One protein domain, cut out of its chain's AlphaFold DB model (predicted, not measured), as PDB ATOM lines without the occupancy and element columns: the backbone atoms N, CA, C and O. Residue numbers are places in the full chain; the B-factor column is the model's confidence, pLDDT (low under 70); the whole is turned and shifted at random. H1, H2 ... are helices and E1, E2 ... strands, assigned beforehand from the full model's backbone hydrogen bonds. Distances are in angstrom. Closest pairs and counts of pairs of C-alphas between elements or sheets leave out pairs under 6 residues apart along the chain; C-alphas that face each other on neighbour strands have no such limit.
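AT A GLANCE: This is residues 3 to 44 of the 45 residues of an uncharacterized protein of Firmicutes bacterium (UniProt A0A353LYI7). A small flat head of two short parallel strands, joined by a wide loop, runs out into one long helix that sticks out from it as an arm. The head holds E1, E2 and the loop of residues 7 to 17, and residues 26 to 44, mostly H1, stand free. The printed part has 42 residues with two named strands and one named helix, in the order E1, E2, H1, and its class is mixed, helices and strands. The whole is extended, with a radius of gyration of the C-alphas of 16.3 A, and the C-alphas span 53 by 16 by 8 A, a rod.

HOW THE PARTS SIT: E1, residues 3 to 6, and E2, residues 18 to 22, are parallel neighbours, with 25 degrees between their directions. C-alphas 3 and 19 face each other at 4.7 A, and C-alphas 6 and 22 at 4.7 A. N 4 and O 19 are within hydrogen-bond range at 2.8 A, as are N 21 and O 4 at 2.9 A. H1, residues 25 to 42, follows E2 after a tight link of 2 residues. E1 and H1 are apart. In H1 every O i to N i+4 pair is within hydrogen-bond range.

IN THESE COORDINATES: E1 begins at C-alpha 3, (35.194, -47.264, 14.936), and measures 9.5 A from first to last C-alpha. E2 begins at C-alpha 18, (37.261, -48.598, 19.843), and measures 12.9 A. H1 measures 25.9 A and ends at C-alpha 42, (20.566, -13.245, -1.787).

THE WHOLE: The two C-alphas farthest apart, those of Pro 15 and Gly 44, are 52.9 A apart. The link from E1 to E2, with 11 residues, is long. The printed part has no cut. The mean pLDDT of the printed part is 92.8, and no printed residue is under 70.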
ATOM      1  N   SER A   3      35.729 -48.608  14.707       94.62
ATOM      2  CA  SER A   3      35.194 -47.264  14.936       94.62
ATOM      3  C   SER A   3      33.671 -47.279  14.907       94.62
ATOM      4  O   SER A   3      33.076 -48.029  14.132       94.62
ATOM      5  N   ILE A   4      33.048 -46.449  15.742       95.62
ATOM      6  CA  ILE A   4      31.598 -46.277  15.812       95.62
ATOM      7  C   ILE A   4      31.261 -44.806  15.594       95.62
ATOM      8  O   ILE A   4      31.708 -43.939  16.341       95.62
ATOM      9  N   TRP A   5      30.408 -44.543  14.609       95.00
ATOM     10  CA  TRP A   5      29.714 -43.268  14.476       95.00
ATOM     11  C   TRP A   5      28.394 -43.342  15.230       95.00
ATOM     12  O   TRP A   5      27.462 -44.034  14.816       95.00
ATOM     13  N   ASN A   6      28.332 -42.670  16.372       94.62
ATOM     14  CA  ASN A   6      27.192 -42.726  17.263       94.62
ATOM     15  C   ASN A   6      26.154 -41.668  16.880       94.62
ATOM     16  O   ASN A   6      26.315 -40.485  17.153       94.62
ATOM     17  N   PHE A   7      25.062 -42.108  16.258       92.62
ATOM     18  CA  PHE A   7      23.905 -41.258  15.949       92.62
ATOM     19  C   PHE A   7      22.858 -41.242  17.073       92.62
ATOM     20  O   PHE A   7      21.839 -40.561  16.957       92.62
ATOM     21  N   SER A   8      23.063 -42.030  18.133       91.69
ATOM     22  CA  SER A   8      22.142 -42.078  19.266       91.69
ATOM     23  C   SER A   8      22.436 -40.944  20.257       91.69
ATOM     24  O   SER A   8      23.579 -40.503  20.357       91.69
ATOM     25  N   PRO A   9      21.449 -40.493  21.051       88.62
ATOM     26  CA  PRO A   9      21.670 -39.512  22.117       88.62
ATOM     27  C   PRO A   9      22.296 -40.136  23.378       88.62
ATOM     28  O   PRO A   9      22.243 -39.545  24.455       88.62
ATOM     29  N   THR A  10      22.834 -41.353  23.271       92.62
ATOM     30  CA  THR A  10      23.317 -42.148  24.398       92.62
ATOM     31  C   THR A  10      24.822 -42.308  24.302       92.62
ATOM     32  O   THR A  10      25.343 -42.670  23.251       92.62
ATOM     33  N   HIS A  11      25.519 -42.111  25.417       92.69
ATOM     34  CA  HIS A  11      26.942 -42.407  25.494       92.69
ATOM     35  C   HIS A  11      27.179 -43.922  25.486       92.69
ATOM     36  O   HIS A  11      26.576 -44.659  26.272       92.69
ATOM     37  N   LEU A  12      28.046 -44.392  24.592       93.19
ATOM     38  CA  LEU A  12      28.338 -45.814  24.445       93.19
ATOM     39  C   LEU A  12      29.472 -46.223  25.386       93.19
ATOM     40  O   LEU A  12      30.561 -45.664  25.328       93.19
ATOM     41  N   ASN A  13      29.234 -47.241  26.214       95.44
ATOM     42  CA  ASN A  13      30.294 -47.877  26.989       95.44
ATOM     43  C   ASN A  13      31.004 -48.912  26.108       95.44
ATOM     44  O   ASN A  13      30.494 -50.020  25.917       95.44
ATOM     45  N   VAL A  14      32.147 -48.537  25.537       93.94
ATOM     46  CA  VAL A  14      32.940 -49.399  24.653       93.94
ATOM     47  C   VAL A  14      34.381 -49.522  25.150       93.94
ATOM     48  O   VAL A  14      34.858 -48.634  25.851       93.94
ATOM     49  N   PRO A  15      35.088 -50.611  24.799       94.50
ATOM     50  CA  PRO A  15      36.499 -50.770  25.144       94.50
ATOM     51  C   PRO A  15      37.405 -49.702  24.508       94.50
ATOM     52  O   PRO A  15      37.146 -49.271  23.385       94.50
ATOM     53  N   ASP A  16      38.529 -49.388  25.157       92.19
ATOM     54  CA  ASP A  16      39.464 -48.316  24.765       92.19
ATOM     55  C   ASP A  16      40.046 -48.449  23.345       92.19
ATOM     56  O   ASP A  16      40.443 -47.464  22.727       92.19
ATOM     57  N   GLN A  17      40.099 -49.665  22.789       95.50
ATOM     58  CA  GLN A  17      40.553 -49.895  21.412       95.50
ATOM     59  C   GLN A  17      39.525 -49.508  20.331       95.50
ATOM     60  O   GLN A  17      39.781 -49.734  19.140       95.50
ATOM     61  N   VAL A  18      38.349 -49.015  20.731       94.31
ATOM     62  CA  VAL A  18      37.261 -48.598  19.843       94.31
ATOM     63  C   VAL A  18      37.133 -47.080  19.873       94.31
ATOM     64  O   VAL A  18      36.828 -46.493  20.906       94.31
ATOM     65  N   THR A  19      37.310 -46.445  18.718       95.00
ATOM     66  CA  THR A  19      37.077 -45.004  18.582       95.00
ATOM     67  C   THR A  19      35.584 -44.740  18.413       95.00
ATOM     68  O   THR A  19      34.955 -45.324  17.529       95.00
ATOM     69  N   VAL A  20      35.014 -43.847  19.220       95.25
ATOM     70  CA  VAL A  20      33.619 -43.397  19.083       95.25
ATOM     71  C   VAL A  20      33.598 -41.931  18.683       95.25
ATOM     72  O   VAL A  20      34.260 -41.113  19.317       95.25
ATOM     73  N   GLU A  21      32.823 -41.601  17.653       94.00
ATOM     74  CA  GLU A  21      32.534 -40.216  17.278       94.00
ATOM     75  C   GLU A  21      31.023 -39.980  17.340       94.00
ATOM     76  O   GLU A  21      30.250 -40.643  16.643       94.00
ATOM     77  N   ASP A  22      30.600 -39.036  18.180       93.94
ATOM     78  CA  ASP A  22      29.198 -38.646  18.308       93.94
ATOM     79  C   ASP A  22      28.769 -37.744  17.143       93.94
ATOM     80  O   ASP A  22      29.368 -36.704  16.852       93.94
ATOM     81  N   MET A  23      27.693 -38.145  16.471       91.38
ATOM     82  CA  MET A  23      27.162 -37.474  15.294       91.38
ATOM     83  C   MET A  23      25.970 -36.591  15.655       91.38
ATOM     84  O   MET A  23      24.828 -37.041  15.760       91.38
ATOM     85  N   HIS A  24      26.214 -35.285  15.741       88.94
ATOM     86  CA  HIS A  24      25.170 -34.277  15.933       88.94
ATOM     87  C   HIS A  24      24.528 -33.880  14.593       88.94
ATOM     88  O   HIS A  24      24.799 -32.824  14.016       88.94
ATOM     89  N   LEU A  25      23.665 -34.755  14.066       85.94
ATOM     90  CA  LEU A  25      22.991 -34.543  12.777       85.94
ATOM     91  C   LEU A  25      22.144 -33.261  12.761       85.94
ATOM     92  O   LEU A  25      22.132 -32.546  11.759       85.94
ATOM     93  N   THR A  26      21.487 -32.942  13.876       89.81
ATOM     94  CA  THR A  26      20.674 -31.728  14.028       89.81
ATOM     95  C   THR A  26      21.480 -30.466  13.728       89.81
ATOM     96  O   THR A  26      21.011 -29.614  12.977       89.81
ATOM     97  N   ASP A  27      22.718 -30.376  14.216       90.44
ATOM     98  CA  ASP A  27      23.586 -29.220  13.979       90.44
ATOM     99  C   ASP A  27      23.956 -29.093  12.502       90.44
ATOM    100  O   ASP A  27      23.976 -27.996  11.938       90.44
ATOM    101  N   SER A  28      24.224 -30.227  11.855       90.94
ATOM    102  CA  SER A  28      24.558 -30.273  10.432       90.94
ATOM    103  C   SER A  28      23.372 -29.839   9.567       90.94
ATOM    104  O   SER A  28      23.538 -29.032   8.649       90.94
ATOM    105  N   LEU A  29      22.166 -30.312   9.891       94.25
ATOM    106  CA  LEU A  29      20.933 -29.923   9.207       94.25
ATOM    107  C   LEU A  29      20.574 -28.458   9.462       94.25
ATOM    108  O   LEU A  29      20.192 -27.767   8.522       94.25
ATOM    109  N   LEU A  30      20.750 -27.953  10.685       96.12
ATOM    110  CA  LEU A  30      20.501 -26.549  11.014       96.12
ATOM    111  C   LEU A  30      21.442 -25.623  10.238       96.12
ATOM    112  O   LEU A  30      21.001 -24.645   9.634       96.12
ATOM    113  N   ARG A  31      22.737 -25.960  10.184       96.25
ATOM    114  CA  ARG A  31      23.722 -25.225   9.374       96.25
ATOM    115  C   ARG A  31      23.362 -25.254   7.892       96.25
ATOM    116  O   ARG A  31      23.497 -24.236   7.214       96.25
ATOM    117  N   LEU A  32      22.914 -26.400   7.379       95.94
ATOM    118  CA  LEU A  32      22.466 -26.519   5.993       95.94
ATOM    119  C   LEU A  32      21.231 -25.649   5.728       95.94
ATOM    120  O   LEU A  32      21.230 -24.882   4.767       95.94
ATOM    121  N   ALA A  33      20.216 -25.728   6.588       97.50
ATOM    122  CA  ALA A  33      18.995 -24.937   6.487       97.50
ATOM    123  C   ALA A  33      19.303 -23.432   6.483       97.50
ATOM    124  O   ALA A  33      18.798 -22.701   5.631       97.50
ATOM    125  N   PHE A  34      20.205 -22.986   7.360       97.25
ATOM    126  CA  PHE A  34      20.644 -21.594   7.405       97.25
ATOM    127  C   PHE A  34      21.305 -21.155   6.090       97.25
ATOM    128  O   PHE A  34      20.924 -20.140   5.515       97.25
ATOM    129  N   ARG A  35      22.226 -21.961   5.544       96.62
ATOM    130  CA  ARG A  35      22.886 -21.672   4.256       96.62
ATOM    131  C   ARG A  35      21.902 -21.612   3.086       96.62
ATOM    132  O   ARG A  35      22.069 -20.792   2.184       96.62
ATOM    133  N   LEU A  36      20.890 -22.481   3.078       97.06
ATOM    134  CA  LEU A  36      19.838 -22.461   2.060       97.06
ATOM    135  C   LEU A  36      19.006 -21.179   2.155       97.06
ATOM    136  O   LEU A  36      18.774 -20.532   1.132       97.06
ATOM    137  N   GLN A  37      18.625 -20.779   3.371       96.19
ATOM    138  CA  GLN A  37      17.888 -19.541   3.610       96.19
ATOM    139  C   GLN A  37      18.694 -18.310   3.178       96.19
ATOM    140  O   GLN A  37      18.180 -17.464   2.448       96.19
ATOM    141  N   GLU A  38      19.969 -18.224   3.565       96.12
ATOM    142  CA  GLU A  38      20.856 -17.131   3.152       96.12
ATOM    143  C   GLU A  38      20.962 -17.024   1.630       96.12
ATOM    144  O   GLU A  38      20.899 -15.926   1.074       96.12
ATOM    145  N   ARG A  39      21.107 -18.159   0.937       95.44
ATOM    146  CA  ARG A  39      21.155 -18.184  -0.528       95.44
ATOM    147  C   ARG A  39      19.834 -17.721  -1.138       95.44
ATOM    148  O   ARG A  39      19.857 -16.967  -2.104       95.44
ATOM    149  N   SER A  40      18.700 -18.140  -0.576       94.19
ATOM    150  CA  SER A  40      17.383 -17.710  -1.057       94.19
ATOM    151  C   SER A  40      17.181 -16.203  -0.913       94.19
ATOM    152  O   SER A  40      16.636 -15.585  -1.821       94.19
ATOM    153  N   LEU A  41      17.628 -15.606   0.196       93.06
ATOM    154  CA  LEU A  41      17.529 -14.161   0.423       93.06
ATOM    155  C   LEU A  41      18.427 -13.368  -0.538       93.06
ATOM    156  O   LEU A  41      18.012 -12.328  -1.038       93.06
ATOM    157  N   LYS A  42      19.629 -13.875  -0.838       86.19
ATOM    158  CA  LYS A  42      20.566 -13.245  -1.787       86.19
ATOM    159  C   LYS A  42      20.084 -13.284  -3.238       86.19
ATOM    160  O   LYS A  42      20.406 -12.384  -3.996       86.19
ATOM    161  N   ASN A  43      19.327 -14.310  -3.627       80.38
ATOM    162  CA  ASN A  43      18.826 -14.459  -4.998       80.38
ATOM    163  C   ASN A  43      17.581 -13.598  -5.300       80.38
ATOM    164  O   ASN A  43      17.147 -13.562  -6.447       80.38
ATOM    165  N   GLY A  44      16.969 -12.982  -4.283       72.12
ATOM    166  CA  GLY A  44      15.805 -12.098  -4.423       72.12
ATOM    167  C   GLY A  44      16.145 -10.603  -4.482       72.12
ATOM    168  O   GLY A  44      15.229  -9.791  -4.362       72.12
TER     169      GLY A  44